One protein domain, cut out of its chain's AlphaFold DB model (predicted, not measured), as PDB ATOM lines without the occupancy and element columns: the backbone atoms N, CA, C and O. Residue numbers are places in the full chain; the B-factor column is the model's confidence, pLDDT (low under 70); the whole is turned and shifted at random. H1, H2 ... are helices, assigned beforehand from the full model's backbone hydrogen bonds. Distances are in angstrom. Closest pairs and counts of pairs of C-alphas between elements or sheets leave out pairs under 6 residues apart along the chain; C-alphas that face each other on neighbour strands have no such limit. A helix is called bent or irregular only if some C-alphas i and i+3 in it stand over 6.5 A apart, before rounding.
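This is residues 129 to 241 of the 341 residues of the protein "Unannotated protein" of freshwater metagenome (UniProt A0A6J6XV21). The longest helix, H6, lies side by side with H2, and both cross one side of a core helix, H3, while H4 and H5 cross its other side. H1 lies off the last turn of H3, and a long link leads from it to H2. The 113 printed residues hold six named helices, H1 to H6 in chain order, and no named strand: all helix. The whole is compact and rounded, with a radius of gyration of the C-alphas of 12.9 A and spans of 35 by 28 by 27 A.

H6, residues 221 to 238, is 25.8 A long and ends at C-alpha 238 (-32.559, -21.303, -11.875). H3, residues 173 to 187, is 20.9 A long and begins at C-alpha 173 (-28.005, -5.032, 2.880). H5, residues 204 to 217, is 20.5 A. H1 is residues 129 to 140, from C-alpha 129 (-59.292, -7.942, -7.434), H2 157 to 167 and H4 193 to 199. H2 is irregular: C-alphas 163 and 166 are 7.3 A apart.

H3 is the hub, touching four helices. H6 touches it with residues 225 to 232 alone, about perpendicular at 81 degrees; the closest C-alphas, of Val 184 and Ala 232, are 5.8 A apart. H6 touches H2 with residues 223 to 231 alone, at a shallow tilt of 15 degrees, opposite ways; the closest C-alphas, of Thr 163 and Glu 227, are 6.0 A apart. H2 touches H3 at 84 degrees, about perpendicular, closest at the C-alphas of Tyr 160 and Arg 177, 6.2 A. H3 touches H4 with residues 182 to 186 alone, C-alphas of Met 182 and Ala 196 closest at 5.2 A, and H5 with residues 175 to 179 alone, those of Phe 179 and Ala 211 closest at 6.5 A. H4 and H5 touch at a steep tilt of 47 degrees, closest at the C-alphas of Gly 197 and Ala 207, 5.0 A. H1 is close to H3 but not clearly touching: the closest C-alphas, of Gly 135 and Leu 187, are 6.5 A apart. Every O i to N i+4 pair is within hydrogen-bond range in H1, H3, H4 and H6; in H2 4 of 7 are, in H5 8 of 10.

The C-alphas of Gly 142 and Gly 170, the two farthest apart, are 35.5 A apart. The printed part has no cut. The link from H1 to H2 is long; the other four are tight. Residues 129 to 144 have pLDDT under 70.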
ATOM      1  N   ARG A 129     -59.324  -6.769  -6.540       39.69
ATOM      2  CA  ARG A 129     -59.292  -7.942  -7.434       39.69
ATOM      3  C   ARG A 129     -58.662  -7.652  -8.804       39.69
ATOM      4  O   ARG A 129     -58.020  -8.538  -9.360       39.69
ATOM      5  N   VAL A 130     -58.774  -6.422  -9.304       38.12
ATOM      6  CA  VAL A 130     -58.245  -6.013 -10.617       38.12
ATOM      7  C   VAL A 130     -56.731  -5.800 -10.562       38.12
ATOM      8  O   VAL A 130     -56.019  -6.218 -11.466       38.12
ATOM      9  N   ARG A 131     -56.203  -5.288  -9.440       44.69
ATOM     10  CA  ARG A 131     -54.749  -5.185  -9.194       44.69
ATOM     11  C   ARG A 131     -54.033  -6.536  -9.264       44.69
ATOM     12  O   ARG A 131     -52.957  -6.634  -9.840       44.69
ATOM     13  N   ALA A 132     -54.651  -7.578  -8.709       47.22
ATOM     14  CA  ALA A 132     -54.133  -8.940  -8.804       47.22
ATOM     15  C   ALA A 132     -54.255  -9.508 -10.229       47.22
ATOM     16  O   ALA A 132     -53.420 -10.302 -10.638       47.22
ATOM     17  N   ALA A 133     -55.281  -9.114 -10.992       40.53
ATOM     18  CA  ALA A 133     -55.444  -9.533 -12.382       40.53
ATOM     19  C   ALA A 133     -54.379  -8.918 -13.302       40.53
ATOM     20  O   ALA A 133     -53.815  -9.641 -14.103       40.53
ATOM     21  N   VAL A 134     -54.030  -7.642 -13.124       43.69
ATOM     22  CA  VAL A 134     -53.012  -6.958 -13.943       43.69
ATOM     23  C   VAL A 134     -51.593  -7.460 -13.666       43.69
ATOM     24  O   VAL A 134     -50.842  -7.687 -14.606       43.69
ATOM     25  N   GLY A 135     -51.226  -7.698 -12.400       47.62
ATOM     26  CA  GLY A 135     -49.940  -8.337 -12.084       47.62
ATOM     27  C   GLY A 135     -49.836  -9.748 -12.673       47.62
ATOM     28  O   GLY A 135     -48.796 -10.127 -13.201       47.62
ATOM     29  N   ARG A 136     -50.948 -10.499 -12.668       46.84
ATOM     30  CA  ARG A 136     -51.044 -11.790 -13.366       46.84
ATOM     31  C   ARG A 136     -50.971 -11.650 -14.883       46.84
ATOM     32  O   ARG A 136     -50.418 -12.536 -15.517       46.84
ATOM     33  N   GLU A 137     -51.502 -10.571 -15.454       42.47
ATOM     34  CA  GLU A 137     -51.507 -10.367 -16.902       42.47
ATOM     35  C   GLU A 137     -50.125  -9.967 -17.440       42.47
ATOM     36  O   GLU A 137     -49.727 -10.443 -18.494       42.47
ATOM     37  N   LEU A 138     -49.341  -9.205 -16.668       46.56
ATOM     38  CA  LEU A 138     -47.937  -8.896 -16.986       46.56
ATOM     39  C   LEU A 138     -47.011 -10.120 -16.884       46.56
ATOM     40  O   LEU A 138     -46.056 -10.232 -17.648       46.56
ATOM     41  N   LEU A 139     -47.317 -11.073 -15.997       48.91
ATOM     42  CA  LEU A 139     -46.669 -12.390 -16.016       48.91
ATOM     43  C   LEU A 139     -47.179 -13.274 -17.168       48.91
ATOM     44  O   LEU A 139     -46.423 -14.062 -17.728       48.91
ATOM     45  N   ARG A 140     -48.455 -13.134 -17.554       42.47
ATOM     46  CA  ARG A 140     -49.063 -13.859 -18.685       42.47
ATOM     47  C   ARG A 140     -48.653 -13.351 -20.058       42.47
ATOM     48  O   ARG A 140     -48.842 -14.099 -21.011       42.47
ATOM     49  N   SER A 141     -48.049 -12.166 -20.174       51.03
ATOM     50  CA  SER A 141     -47.412 -11.725 -21.425       51.03
ATOM     51  C   SER A 141     -46.275 -12.641 -21.909       51.03
ATOM     52  O   SER A 141     -45.736 -12.395 -22.980       51.03
ATOM     53  N   GLY A 142     -45.969 -13.732 -21.196       43.91
ATOM     54  CA  GLY A 142     -45.522 -14.974 -21.835       43.91
ATOM     55  C   GLY A 142     -44.150 -15.481 -21.415       43.91
ATOM     56  O   GLY A 142     -43.828 -16.616 -21.722       43.91
ATOM     57  N   GLU A 143     -43.382 -14.694 -20.675       55.12
ATOM     58  CA  GLU A 143     -42.048 -15.055 -20.193       55.12
ATOM     59  C   GLU A 143     -41.947 -16.314 -19.322       55.12
ATOM     60  O   GLU A 143     -41.361 -17.342 -19.647       55.12
ATOM     61  N   VAL A 144     -42.431 -16.141 -18.088       59.16
ATOM     62  CA  VAL A 144     -41.862 -16.840 -16.939       59.16
ATOM     63  C   VAL A 144     -42.901 -16.974 -15.828       59.16
ATOM     64  O   VAL A 144     -43.372 -15.986 -15.261       59.16
ATOM     65  N   VAL A 145     -43.238 -18.215 -15.474       82.25
ATOM     66  CA  VAL A 145     -44.062 -18.532 -14.299       82.25
ATOM     67  C   VAL A 145     -43.134 -18.775 -13.108       82.25
ATOM     68  O   VAL A 145     -42.579 -19.859 -12.964       82.25
ATOM     69  N   LEU A 146     -42.968 -17.774 -12.239       91.06
ATOM     70  CA  LEU A 146     -42.185 -17.912 -11.007       91.06
ATOM     71  C   LEU A 146     -43.059 -18.452  -9.864       91.06
ATOM     72  O   LEU A 146     -44.001 -17.783  -9.429       91.06
ATOM     73  N   SER A 147     -42.728 -19.637  -9.345       94.69
ATOM     74  CA  SER A 147     -43.327 -20.144  -8.102       94.69
ATOM     75  C   SER A 147     -42.831 -19.343  -6.894       94.69
ATOM     76  O   SER A 147     -41.656 -18.986  -6.817       94.69
ATOM     77  N   LEU A 148     -43.705 -19.111  -5.907       95.00
ATOM     78  CA  LEU A 148     -43.321 -18.495  -4.628       95.00
ATOM     79  C   LEU A 148     -42.272 -19.328  -3.872       95.00
ATOM     80  O   LEU A 148     -41.467 -18.765  -3.131       95.00
ATOM     81  N   ASP A 149     -42.254 -20.644  -4.088       96.75
ATOM     82  CA  ASP A 149     -41.278 -21.553  -3.480       96.75
ATOM     83  C   ASP A 149     -39.854 -21.311  -4.000       96.75
ATOM     84  O   ASP A 149     -38.886 -21.527  -3.269       96.75
ATOM     85  N   CYS A 150     -39.723 -20.756  -5.210       97.19
ATOM     86  CA  CYS A 150     -38.444 -20.400  -5.823       97.19
ATOM     87  C   CYS A 150     -37.889 -19.049  -5.350       97.19
ATOM     88  O   CYS A 150     -36.885 -18.563  -5.867       97.19
ATOM     89  N   ILE A 151     -38.530 -18.410  -4.368       97.81
ATOM     90  CA  ILE A 151     -38.110 -17.101  -3.871       97.81
ATOM     91  C   ILE A 151     -37.449 -17.265  -2.493       97.81
ATOM     92  O   ILE A 151     -38.064 -17.795  -1.557       97.81
ATOM     93  N   PRO A 152     -36.201 -16.792  -2.314       97.94
ATOM     94  CA  PRO A 152     -35.523 -16.836  -1.023       97.94
ATOM     95  C   PRO A 152     -36.046 -15.757  -0.064       97.94
ATOM     96  O   PRO A 152     -36.530 -14.710  -0.496       97.94
ATOM     97  N   GLN A 153     -35.861 -15.938   1.251       97.81
ATOM     98  CA  GLN A 153     -36.143 -14.880   2.240       97.81
ATOM     99  C   GLN A 153     -35.262 -13.647   2.042       97.81
ATOM    100  O   GLN A 153     -35.706 -12.521   2.272       97.81
ATOM    101  N   LEU A 154     -34.009 -13.876   1.661       97.81
ATOM    102  CA  LEU A 154     -33.018 -12.880   1.307       97.81
ATOM    103  C   LEU A 154     -32.524 -13.174  -0.100       97.81
ATOM    104  O   LEU A 154     -31.909 -14.215  -0.331       97.81
ATOM    105  N   LEU A 155     -32.723 -12.230  -1.013       97.62
ATOM    106  CA  LEU A 155     -32.166 -12.314  -2.357       97.62
ATOM    107  C   LEU A 155     -30.652 -12.597  -2.294       97.62
ATOM    108  O   LEU A 155     -30.010 -12.035  -1.404       97.62
ATOM    109  N   PRO A 156     -30.045 -13.439  -3.149       95.44
ATOM    110  CA  PRO A 156     -28.603 -13.680  -3.103       95.44
ATOM    111  C   PRO A 156     -27.807 -12.373  -3.200       95.44
ATOM    112  O   PRO A 156     -28.219 -11.437  -3.886       95.44
ATOM    113  N   THR A 157     -26.696 -12.286  -2.462       94.69
ATOM    114  CA  THR A 157     -25.930 -11.036  -2.313       94.69
ATOM    115  C   THR A 157     -25.497 -10.462  -3.660       94.69
ATOM    116  O   THR A 157     -25.739  -9.283  -3.890       94.69
ATOM    117  N   ALA A 158     -24.962 -11.298  -4.560       93.88
ATOM    118  CA  ALA A 158     -24.525 -10.876  -5.893       93.88
ATOM    119  C   ALA A 158     -25.670 -10.233  -6.694       93.88
ATOM    120  O   ALA A 158     -25.575  -9.067  -7.063       93.88
ATOM    121  N   HIS A 159     -26.809 -10.927  -6.832       95.19
ATOM    122  CA  HIS A 159     -27.973 -10.375  -7.532       95.19
ATOM    123  C   HIS A 159     -28.456  -9.062  -6.914       95.19
ATOM    124  O   HIS A 159     -28.784  -8.127  -7.637       95.19
ATOM    125  N   TYR A 160     -28.496  -8.961  -5.583       97.31
ATOM    126  CA  TYR A 160     -28.914  -7.729  -4.916       97.31
ATOM    127  C   TYR A 160     -27.959  -6.560  -5.177       97.31
ATOM    128  O   TYR A 160     -28.425  -5.454  -5.453       97.31
ATOM    129  N   GLU A 161     -26.651  -6.784  -5.057       96.75
ATOM    130  CA  GLU A 161     -25.636  -5.747  -5.240       96.75
ATOM    131  C   GLU A 161     -25.609  -5.242  -6.684       96.75
ATOM    132  O   GLU A 161     -25.622  -4.029  -6.885       96.75
ATOM    133  N   GLU A 162     -25.685  -6.151  -7.658       96.06
ATOM    134  CA  GLU A 162     -25.638  -5.842  -9.092       96.06
ATOM    135  C   GLU A 162     -26.898  -5.138  -9.611       96.06
ATOM    136  O   GLU A 162     -26.800  -4.297 -10.502       96.06
ATOM    137  N   THR A 163     -28.077  -5.454  -9.062       96.25
ATOM    138  CA  THR A 163     -29.356  -4.982  -9.627       96.25
ATOM    139  C   THR A 163     -30.076  -3.979  -8.724       96.25
ATOM    140  O   THR A 163     -30.337  -2.848  -9.121       96.25
ATOM    141  N   ILE A 164     -30.393  -4.354  -7.483       97.25
ATOM    142  CA  ILE A 164     -31.351  -3.619  -6.645       97.25
ATOM    143  C   ILE A 164     -30.692  -2.559  -5.753       97.25
ATOM    144  O   ILE A 164     -31.329  -1.559  -5.408       97.25
ATOM    145  N   SER A 165     -29.441  -2.762  -5.340       97.38
ATOM    146  CA  SER A 165     -28.814  -1.989  -4.258       97.38
ATOM    147  C   SER A 165     -28.822  -0.468  -4.486       97.38
ATOM    148  O   SER A 165     -29.107   0.292  -3.555       97.38
ATOM    149  N   ASN A 166     -28.617  -0.035  -5.734       97.19
ATOM    150  CA  ASN A 166     -28.600   1.370  -6.153       97.19
ATOM    151  C   ASN A 166     -29.945   2.091  -5.956       97.19
ATOM    152  O   ASN A 166     -29.975   3.315  -5.813       97.19
ATOM    153  N   PHE A 167     -31.050   1.346  -5.901       96.38
ATOM    154  CA  PHE A 167     -32.387   1.904  -5.699       96.38
ATOM    155  C   PHE A 167     -32.763   2.046  -4.224       96.38
ATOM    156  O   PHE A 167     -33.795   2.633  -3.916       96.38
ATOM    157  N   LEU A 168     -31.954   1.517  -3.300       96.31
ATOM    158  CA  LEU A 168     -32.248   1.486  -1.862       96.31
ATOM    159  C   LEU A 168     -31.159   2.172  -1.015       96.31
ATOM    160  O   LEU A 168     -30.681   1.578  -0.036       96.31
ATOM    161  N   PRO A 169     -30.767   3.426  -1.320       95.25
ATOM    162  CA  PRO A 169     -29.692   4.102  -0.606       95.25
ATOM    163  C   PRO A 169     -29.964   4.182   0.905       95.25
ATOM    164  O   PRO A 169     -31.093   4.359   1.371       95.25
ATOM    165  N   GLY A 170     -28.906   4.004   1.700       94.88
ATOM    166  CA  GLY A 170     -28.987   4.035   3.166       94.88
ATOM    167  C   GLY A 170     -29.739   2.855   3.797       94.88
ATOM    168  O   GLY A 170     -30.036   2.876   4.999       94.88
ATOM    169  N   THR A 171     -30.074   1.817   3.025       96.50
ATOM    170  CA  THR A 171     -30.693   0.586   3.532       96.50
ATOM    171  C   THR A 171     -29.636  -0.472   3.805       96.50
ATOM    172  O   THR A 171     -28.803  -0.775   2.961       96.50
ATOM    173  N   ALA A 172     -29.666  -1.051   5.008       94.25
ATOM    174  CA  ALA A 172     -28.756  -2.136   5.357       94.25
ATOM    175  C   ALA A 172     -28.963  -3.335   4.404       94.25
ATOM    176  O   ALA A 172     -30.123  -3.700   4.185       94.25
ATOM    177  N   PRO A 173     -27.895  -3.999   3.913       94.50
ATOM    178  CA  PRO A 173     -28.005  -5.032   2.880       94.50
ATOM    179  C   PRO A 173     -29.020  -6.135   3.192       94.50
ATOM    180  O   PRO A 173     -29.884  -6.414   2.376       94.50
ATOM    181  N   ALA A 174     -29.012  -6.701   4.404       93.56
ATOM    182  CA  ALA A 174     -29.982  -7.734   4.789       93.56
ATOM    183  C   ALA A 174     -31.446  -7.252   4.711       93.56
ATOM    184  O   ALA A 174     -32.331  -8.001   4.305       93.56
ATOM    185  N   THR A 175     -31.711  -5.994   5.072       96.12
ATOM    186  CA  THR A 175     -33.053  -5.400   4.990       96.12
ATOM    187  C   THR A 175     -33.455  -5.148   3.537       96.12
ATOM    188  O   THR A 175     -34.591  -5.434   3.168       96.12
ATOM    189  N   GLY A 176     -32.530  -4.643   2.715       97.50
ATOM    190  CA  GLY A 176     -32.762  -4.410   1.289       97.50
ATOM    191  C   GLY A 176     -32.997  -5.710   0.520       97.50
ATOM    192  O   GLY A 176     -33.965  -5.804  -0.224       97.50
ATOM    193  N   ARG A 177     -32.191  -6.745   0.787       98.12
ATOM    194  CA  ARG A 177     -32.338  -8.100   0.226       98.12
ATOM    195  C   ARG A 177     -33.691  -8.721   0.576       98.12
ATOM    196  O   ARG A 177     -34.352  -9.258  -0.305       98.12
ATOM    197  N   ALA A 178     -34.132  -8.604   1.832       97.94
ATOM    198  CA  ALA A 178     -35.457  -9.073   2.247       97.94
ATOM    199  C   ALA A 178     -36.588  -8.315   1.538       97.94
ATOM    200  O   ALA A 178     -37.560  -8.916   1.082       97.94
ATOM    201  N   PHE A 179     -36.463  -6.989   1.430       98.06
ATOM    202  CA  PHE A 179     -37.442  -6.167   0.726       98.06
ATOM    203  C   PHE A 179     -37.504  -6.501  -0.772       98.06
ATOM    204  O   PHE A 179     -38.599  -6.609  -1.320       98.06
ATOM    205  N   ALA A 180     -36.355  -6.731  -1.411       98.19
ATOM    206  CA  ALA A 180     -36.260  -7.159  -2.803       98.19
ATOM    207  C   ALA A 180     -36.948  -8.516  -3.022       98.19
ATOM    208  O   ALA A 180     -37.814  -8.620  -3.885       98.19
ATOM    209  N   SER A 181     -36.671  -9.516  -2.178       98.44
ATOM    210  CA  SER A 181     -37.384 -10.800  -2.209       98.44
ATOM    211  C   SER A 181     -38.895 -10.636  -2.049       98.44
ATOM    212  O   SER A 181     -39.673 -11.247  -2.775       98.44
ATOM    213  N   MET A 182     -39.339  -9.775  -1.128       98.38
ATOM    214  CA  MET A 182     -40.762  -9.474  -0.970       98.38
ATOM    215  C   MET A 182     -41.358  -8.800  -2.213       98.38
ATOM    216  O   MET A 182     -42.518  -9.049  -2.534       98.38
ATOM    217  N   ALA A 183     -40.601  -7.950  -2.908       96.88
ATOM    218  CA  ALA A 183     -41.034  -7.348  -4.165       96.88
ATOM    219  C   ALA A 183     -41.193  -8.421  -5.253       96.88
ATOM    220  O   ALA A 183     -42.254  -8.494  -5.870       96.88
ATOM    221  N   VAL A 184     -40.220  -9.325  -5.397       97.06
ATOM    222  CA  VAL A 184     -40.311 -10.484  -6.302       97.06
ATOM    223  C   VAL A 184     -41.521 -11.364  -5.959       97.06
ATOM    224  O   VAL A 184     -42.293 -11.724  -6.842       97.06
ATOM    225  N   ALA A 185     -41.789 -11.618  -4.676       96.50
ATOM    226  CA  ALA A 185     -42.976 -12.364  -4.249       96.50
ATOM    227  C   ALA A 185     -44.294 -11.656  -4.608       96.50
ATOM    228  O   ALA A 185     -45.301 -12.311  -4.883       96.50
ATOM    229  N   ARG A 186     -44.312 -10.316  -4.642       94.44
ATOM    230  CA  ARG A 186     -45.465  -9.558  -5.158       94.44
ATOM    231  C   ARG A 186     -45.624  -9.703  -6.666       94.44
ATOM    232  O   ARG A 186     -46.765  -9.797  -7.114       94.44
ATOM    233  N   LEU A 187     -44.523  -9.749  -7.422       90.25
ATOM    234  CA  LEU A 187     -44.566 -10.068  -8.852       90.25
ATOM    235  C   LEU A 187     -45.178 -11.457  -9.052       90.25
ATOM    236  O   LEU A 187     -46.151 -11.571  -9.784       90.25
ATOM    237  N   ALA A 188     -44.738 -12.453  -8.278       91.75
ATOM    238  CA  ALA A 188     -45.256 -13.827  -8.272       91.75
ATOM    239  C   ALA A 188     -46.675 -14.002  -7.673       91.75
ATOM    240  O   ALA A 188     -47.141 -15.124  -7.482       91.75
ATOM    241  N   GLY A 189     -47.398 -12.915  -7.372       87.06
ATOM    242  CA  GLY A 189     -48.826 -12.960  -7.031       87.06
ATOM    243  C   GLY A 189     -49.197 -12.618  -5.584       87.06
ATOM    244  O   GLY A 189     -50.389 -12.604  -5.256       87.06
ATOM    245  N   ALA A 190     -48.244 -12.281  -4.710       90.06
ATOM    246  CA  ALA A 190     -48.580 -11.771  -3.381       90.06
ATOM    247  C   ALA A 190     -49.249 -10.381  -3.462       90.06
ATOM    248  O   ALA A 190     -48.707  -9.412  -3.995       90.06
ATOM    249  N   THR A 191     -50.439 -10.245  -2.876       86.81
ATOM    250  CA  THR A 191     -51.285  -9.045  -3.026       86.81
ATOM    251  C   THR A 191     -50.937  -7.908  -2.060       86.81
ATOM    252  O   THR A 191     -51.409  -6.783  -2.227       86.81
ATOM    253  N   SER A 192     -50.111  -8.171  -1.045       90.50
ATOM    254  CA  SER A 192     -49.674  -7.187  -0.049       90.50
ATOM    255  C   SER A 192     -48.275  -7.509   0.472       90.50
ATOM    256  O   SER A 192     -47.838  -8.654   0.398       90.50
ATOM    257  N   TRP A 193     -47.593  -6.529   1.073       94.25
ATOM    258  CA  TRP A 193     -46.292  -6.744   1.722       94.25
ATOM    259  C   TRP A 193     -46.354  -7.767   2.862       94.25
ATOM    260  O   TRP A 193     -45.451  -8.583   3.006       94.25
ATOM    261  N   LYS A 194     -47.450  -7.774   3.632       94.94
ATOM    262  CA  LYS A 194     -47.688  -8.786   4.668       94.94
ATOM    263  C   LYS A 194     -47.779 -10.184   4.055       94.94
ATOM    264  O   LYS A 194     -47.121 -11.095   4.540       94.94
ATOM    265  N   GLN A 195     -48.565 -10.344   2.985       94.25
ATOM    266  CA  GLN A 195     -48.699 -11.630   2.295       94.25
ATOM    267  C   GLN A 195     -47.380 -12.071   1.652       94.25
ATOM    268  O   GLN A 195     -47.040 -13.241   1.749       94.25
ATOM    269  N   ALA A 196     -46.625 -11.147   1.053       96.06
ATOM    270  CA  ALA A 196     -45.307 -11.429   0.493       96.06
ATOM    271  C   ALA A 196     -44.340 -11.925   1.575       96.06
ATOM    272  O   ALA A 196     -43.675 -12.932   1.389       96.06
ATOM    273  N   GLY A 197     -44.313 -11.272   2.739       96.25
ATOM    274  CA  GLY A 197     -43.517 -11.737   3.872       96.25
ATOM    275  C   GLY A 197     -43.923 -13.124   4.366       96.25
ATOM    276  O   GLY A 197     -43.056 -13.967   4.563       96.25
ATOM    277  N   VAL A 198     -45.228 -13.375   4.519       96.25
ATOM    278  CA  VAL A 198     -45.754 -14.689   4.933       96.25
ATOM    279  C   VAL A 198     -45.387 -15.781   3.930       96.25
ATOM    280  O   VAL A 198     -44.968 -16.849   4.354       96.25
ATOM    281  N   ALA A 199     -45.485 -15.511   2.626       95.56
ATOM    282  CA  ALA A 199     -45.097 -16.463   1.580       95.56
ATOM    283  C   ALA A 199     -43.608 -16.847   1.642       95.56
ATOM    284  O   ALA A 199     -43.230 -17.929   1.210       95.56
ATOM    285  N   LEU A 200     -42.771 -15.973   2.202       96.69
ATOM    286  CA  LEU A 200     -41.346 -16.211   2.408       96.69
ATOM    287  C   LEU A 200     -41.027 -16.715   3.826       96.69
ATOM    288  O   LEU A 200     -39.867 -16.739   4.211       96.69
ATOM    289  N   ASP A 201     -42.012 -17.084   4.647       96.38
ATOM    290  CA  ASP A 201     -41.818 -17.470   6.057       96.38
ATOM    291  C   ASP A 201     -41.164 -16.372   6.931       96.38
ATOM    292  O   ASP A 201     -40.507 -16.644   7.941       96.38
ATOM    293  N   LEU A 202     -41.337 -15.097   6.566       95.62
ATOM    294  CA  LEU A 202     -40.946 -13.965   7.408       95.62
ATOM    295  C   LEU A 202     -42.053 -13.665   8.436       95.62
ATOM    296  O   LEU A 202     -43.237 -13.680   8.089       95.62
ATOM    297  N   PRO A 203     -41.709 -13.284   9.685       94.44
ATOM    298  CA  PRO A 203     -42.703 -12.825  10.647       94.44
ATOM    299  C   PRO A 203     -43.521 -11.651  10.074       94.44
ATOM    300  O   PRO A 203     -42.914 -10.675   9.616       94.44
ATOM    301  N   PRO A 204     -44.868 -11.687  10.118       91.25
ATOM    302  CA  PRO A 204     -45.707 -10.685   9.457       91.25
ATOM    303  C   PRO A 204     -45.385  -9.244   9.867       91.25
ATOM    304  O   PRO A 204     -45.250  -8.369   9.011       91.25
ATOM    305  N   ASP A 205     -45.182  -9.002  11.163       92.44
ATOM    306  CA  ASP A 205     -44.865  -7.670  11.695       92.44
ATOM    307  C   ASP A 205     -43.495  -7.175  11.227       92.44
ATOM    308  O   ASP A 205     -43.285  -5.980  11.004       92.44
ATOM    309  N   ARG A 206     -42.549  -8.102  11.038       92.81
ATOM    310  CA  ARG A 206     -41.230  -7.801  10.484       92.81
ATOM    311  C   ARG A 206     -41.351  -7.407   9.017       92.81
ATOM    312  O   ARG A 206     -40.763  -6.404   8.630       92.81
ATOM    313  N   ALA A 207     -42.110  -8.160   8.226       94.31
ATOM    314  CA  ALA A 207     -42.319  -7.871   6.809       94.31
ATOM    315  C   ALA A 207     -42.961  -6.492   6.599       94.31
ATOM    316  O   ALA A 207     -42.469  -5.696   5.800       94.31
ATOM    317  N   VAL A 208     -44.001  -6.165   7.376       93.38
ATOM    318  CA  VAL A 208     -44.641  -4.841   7.340       93.38
ATOM    319  C   VAL A 208     -43.646  -3.743   7.712       93.38
ATOM    320  O   VAL A 208     -43.514  -2.775   6.971       93.38
ATOM    321  N   ARG A 209     -42.875  -3.920   8.793       94.62
ATOM    322  CA  ARG A 209     -41.866  -2.938   9.218       94.62
ATOM    323  C   ARG A 209     -40.774  -2.716   8.171       94.62
ATOM    324  O   ARG A 209     -40.369  -1.578   7.957       94.62
ATOM    325  N   ILE A 210     -40.287  -3.789   7.539       94.75
ATOM    326  CA  ILE A 210     -39.317  -3.699   6.438       94.75
ATOM    327  C   ILE A 210     -39.924  -2.868   5.309       94.75
ATOM    328  O   ILE A 210     -39.317  -1.883   4.898       94.75
ATOM    329  N   ALA A 211     -41.133  -3.209   4.862       93.69
ATOM    330  CA  ALA A 211     -41.797  -2.482   3.789       93.69
ATOM    331  C   ALA A 211     -42.022  -1.002   4.141       93.69
ATOM    332  O   ALA A 211     -41.650  -0.139   3.358       93.69
ATOM    333  N   ASP A 212     -42.544  -0.686   5.328       91.62
ATOM    334  CA  ASP A 212     -42.829   0.694   5.748       91.62
ATOM    335  C   ASP A 212     -41.597   1.605   5.753       91.62
ATOM    336  O   ASP A 212     -41.709   2.799   5.455       91.62
ATOM    337  N   VAL A 213     -40.434   1.052   6.109       92.81
ATOM    338  CA  VAL A 213     -39.168   1.792   6.155       92.81
ATOM    339  C   VAL A 213     -38.527   1.878   4.774       92.81
ATOM    340  O   VAL A 213     -38.079   2.954   4.381       92.81
ATOM    341  N   VAL A 214     -38.448   0.759   4.052       94.12
ATOM    342  CA  VAL A 214     -37.660   0.663   2.816       94.12
ATOM    343  C   VAL A 214     -38.388   1.274   1.626       94.12
ATOM    344  O   VAL A 214     -37.746   1.939   0.821       94.12
ATOM    345  N   VAL A 215     -39.717   1.151   1.550       91.69
ATOM    346  CA  VAL A 215     -40.525   1.738   0.468       91.69
ATOM    347  C   VAL A 215     -40.240   3.231   0.291       91.69
ATOM    348  O   VAL A 215     -40.074   3.699  -0.830       91.69
ATOM    349  N   ARG A 216     -40.112   3.973   1.397       89.69
ATOM    350  CA  ARG A 216     -39.869   5.426   1.376       89.69
ATOM    351  C   ARG A 216     -38.466   5.813   0.901       89.69
ATOM    352  O   ARG A 216     -38.196   6.995   0.723       89.69
ATOM    353  N   ARG A 217     -37.561   4.841   0.784       92.56
ATOM    354  CA  ARG A 217     -36.162   5.038   0.381       92.56
ATOM    355  C   ARG A 217     -35.922   4.702  -1.082       92.56
ATOM    356  O   ARG A 217     -34.821   4.944  -1.560       92.56
ATOM    357  N   VAL A 218     -36.919   4.146  -1.766       93.06
ATOM    358  CA  VAL A 218     -36.814   3.876  -3.195       93.06
ATOM    359  C   VAL A 218     -36.812   5.207  -3.938       93.06
ATOM    360  O   VAL A 218     -37.802   5.937  -3.912       93.06
ATOM    361  N   ASN A 219     -35.682   5.530  -4.559       89.94
ATOM    362  CA  ASN A 219     -35.477   6.781  -5.293       89.94
ATOM    363  C   ASN A 219     -36.156   6.774  -6.674       89.94
ATOM    364  O   ASN A 219     -36.693   7.798  -7.087       89.94
ATOM    365  N   ASP A 220     -36.173   5.624  -7.351       90.00
ATOM    366  CA  ASP A 220     -36.847   5.401  -8.627       90.00
ATOM    367  C   ASP A 220     -37.670   4.109  -8.559       90.00
ATOM    368  O   ASP A 220     -37.152   2.993  -8.627       90.00
ATOM    369  N   GLY A 221     -38.984   4.265  -8.392       87.88
ATOM    370  CA  GLY A 221     -39.895   3.132  -8.264       87.88
ATOM    371  C   GLY A 221     -40.053   2.326  -9.553       87.88
ATOM    372  O   GLY A 221     -40.226   1.112  -9.477       87.88
ATOM    373  N   ALA A 222     -40.004   2.969 -10.722       85.06
ATOM    374  CA  ALA A 222     -40.203   2.285 -11.998       85.06
ATOM    375  C   ALA A 222     -38.989   1.411 -12.331       85.06
ATOM    376  O   ALA A 222     -39.153   0.224 -12.622       85.06
ATOM    377  N   ALA A 223     -37.784   1.971 -12.197       88.56
ATOM    378  CA  ALA A 223     -36.542   1.237 -12.408       88.56
ATOM    379  C   ALA A 223     -36.367   0.098 -11.387       88.56
ATOM    380  O   ALA A 223     -36.045  -1.023 -11.775       88.56
ATOM    381  N   PHE A 224     -36.695   0.331 -10.109       94.62
ATOM    382  CA  PHE A 224     -36.674  -0.716  -9.082       94.62
ATOM    383  C   PHE A 224     -37.529  -1.937  -9.460       94.62
ATOM    384  O   PHE A 224     -37.081  -3.075  -9.329       94.62
ATOM    385  N   TRP A 225     -38.764  -1.722  -9.927       92.12
ATOM    386  CA  TRP A 225     -39.644  -2.828 -10.318       92.12
ATOM    387  C   TRP A 225     -39.179  -3.535 -11.590       92.12
ATOM    388  O   TRP A 225     -39.350  -4.750 -11.685       92.12
ATOM    389  N   ALA A 226     -38.580  -2.809 -12.537       87.62
ATOM    390  CA  ALA A 226     -37.977  -3.412 -13.722       87.62
ATOM    391  C   ALA A 226     -36.823  -4.356 -13.341       87.62
ATOM    392  O   ALA A 226     -36.784  -5.492 -13.813       87.62
ATOM    393  N   GLU A 227     -35.942  -3.944 -12.425       95.25
ATOM    394  CA  GLU A 227     -34.884  -4.825 -11.914       95.25
ATOM    395  C   GLU A 227     -35.436  -5.987 -11.086       95.25
ATOM    396  O   GLU A 227     -34.989  -7.122 -11.243       95.25
ATOM    397  N   ALA A 228     -36.450  -5.755 -10.247       95.19
ATOM    398  CA  ALA A 228     -37.093  -6.833  -9.497       95.19
ATOM    399  C   ALA A 228     -37.710  -7.886 -10.435       95.19
ATOM    400  O   ALA A 228     -37.670  -9.075 -10.132       95.19
ATOM    401  N   HIS A 229     -38.242  -7.466 -11.587       92.38
ATOM    402  CA  HIS A 229     -38.719  -8.377 -12.623       92.38
ATOM    403  C   HIS A 229     -37.579  -9.164 -13.273       92.38
ATOM    404  O   HIS A 229     -37.704 -10.375 -13.427       92.38
ATOM    405  N   ARG A 230     -36.443  -8.532 -13.600       93.62
ATOM    406  CA  ARG A 230     -35.266  -9.263 -14.111       93.62
ATOM    407  C   ARG A 230     -34.774 -10.314 -13.122       93.62
ATOM    408  O   ARG A 230     -34.521 -11.447 -13.507       93.62
ATOM    409  N   VAL A 231     -34.716  -9.964 -11.841       96.00
ATOM    410  CA  VAL A 231     -34.391 -10.914 -10.773       96.00
ATOM    411  C   VAL A 231     -35.407 -12.061 -10.713       96.00
ATOM    412  O   VAL A 231     -35.017 -13.208 -10.525       96.00
ATOM    413  N   ALA A 232     -36.700 -11.774 -10.887       94.50
ATOM    414  CA  ALA A 232     -37.742 -12.798 -10.923       94.50
ATOM    415  C   ALA A 232     -37.542 -13.793 -12.080       94.50
ATOM    416  O   ALA A 232     -37.749 -14.987 -11.884       94.50
ATOM    417  N   VAL A 233     -37.118 -13.304 -13.252       93.12
ATOM    418  CA  VAL A 233     -36.778 -14.136 -14.418       93.12
ATOM    419  C   VAL A 233     -35.614 -15.071 -14.090       93.12
ATOM    420  O   VAL A 233     -35.782 -16.281 -14.202       93.12
ATOM    421  N   VAL A 234     -34.502 -14.540 -13.569       95.19
ATOM    422  CA  VAL A 234     -33.326 -15.355 -13.201       95.19
ATOM    423  C   VAL A 234     -33.683 -16.433 -12.175       95.19
ATOM    424  O   VAL A 234     -33.345 -17.596 -12.351       95.19
ATOM    425  N   LEU A 235     -34.434 -16.083 -11.124       95.44
ATOM    426  CA  LEU A 235     -34.836 -17.057 -10.099       95.44
ATOM    427  C   LEU A 235     -35.732 -18.174 -10.648       95.44
ATOM    428  O   LEU A 235     -35.713 -19.291 -10.131       95.44
ATOM    429  N   ALA A 236     -36.547 -17.876 -11.658       93.50
ATOM    430  CA  ALA A 236     -37.384 -18.881 -12.289       93.50
ATOM    431  C   ALA A 236     -36.584 -19.788 -13.229       93.50
ATOM    432  O   ALA A 236     -36.849 -20.988 -13.256       93.50
ATOM    433  N   GLU A 237     -35.611 -19.234 -13.959       93.56
ATOM    434  CA  GLU A 237     -34.679 -19.990 -14.805       93.56
ATOM    435  C   GLU A 237     -33.812 -20.941 -13.972       93.56
ATOM    436  O   GLU A 237     -33.654 -22.105 -14.338       93.56
ATOM    437  N   ASP A 238     -33.323 -20.480 -12.816       94.06
ATOM    438  CA  ASP A 238     -32.559 -21.303 -11.875       94.06
ATOM    439  C   ASP A 238     -33.387 -22.474 -11.318       94.06
ATOM    440  O   ASP A 238     -32.837 -23.517 -10.960       94.06
ATOM    441  N   GLY A 239     -34.709 -22.301 -11.190       94.06
ATOM    442  CA  GLY A 239     -35.636 -23.347 -10.746       94.06
ATOM    443  C   GLY A 239     -35.393 -23.868  -9.322       94.06
ATOM    444  O   GLY A 239     -35.907 -24.923  -8.953       94.06
ATOM    445  N   ILE A 240     -34.605 -23.159  -8.510       95.38
ATOM    446  CA  ILE A 240     -34.224 -23.595  -7.164       95.38
ATOM    447  C   ILE A 240     -35.429 -23.524  -6.217       95.38
ATOM    448  O   ILE A 240     -35.908 -22.431  -5.925       95.38
ATOM    449  N   ASP A 241     -35.849 -24.652  -5.630       96.56
ATOM    450  CA  ASP A 241     -36.854 -24.676  -4.551       96.56
ATOM    451  C   ASP A 241     -36.242 -24.182  -3.226       96.56
ATOM    452  O   ASP A 241     -35.737 -24.940  -2.387       96.56
TER     453      ASP A 241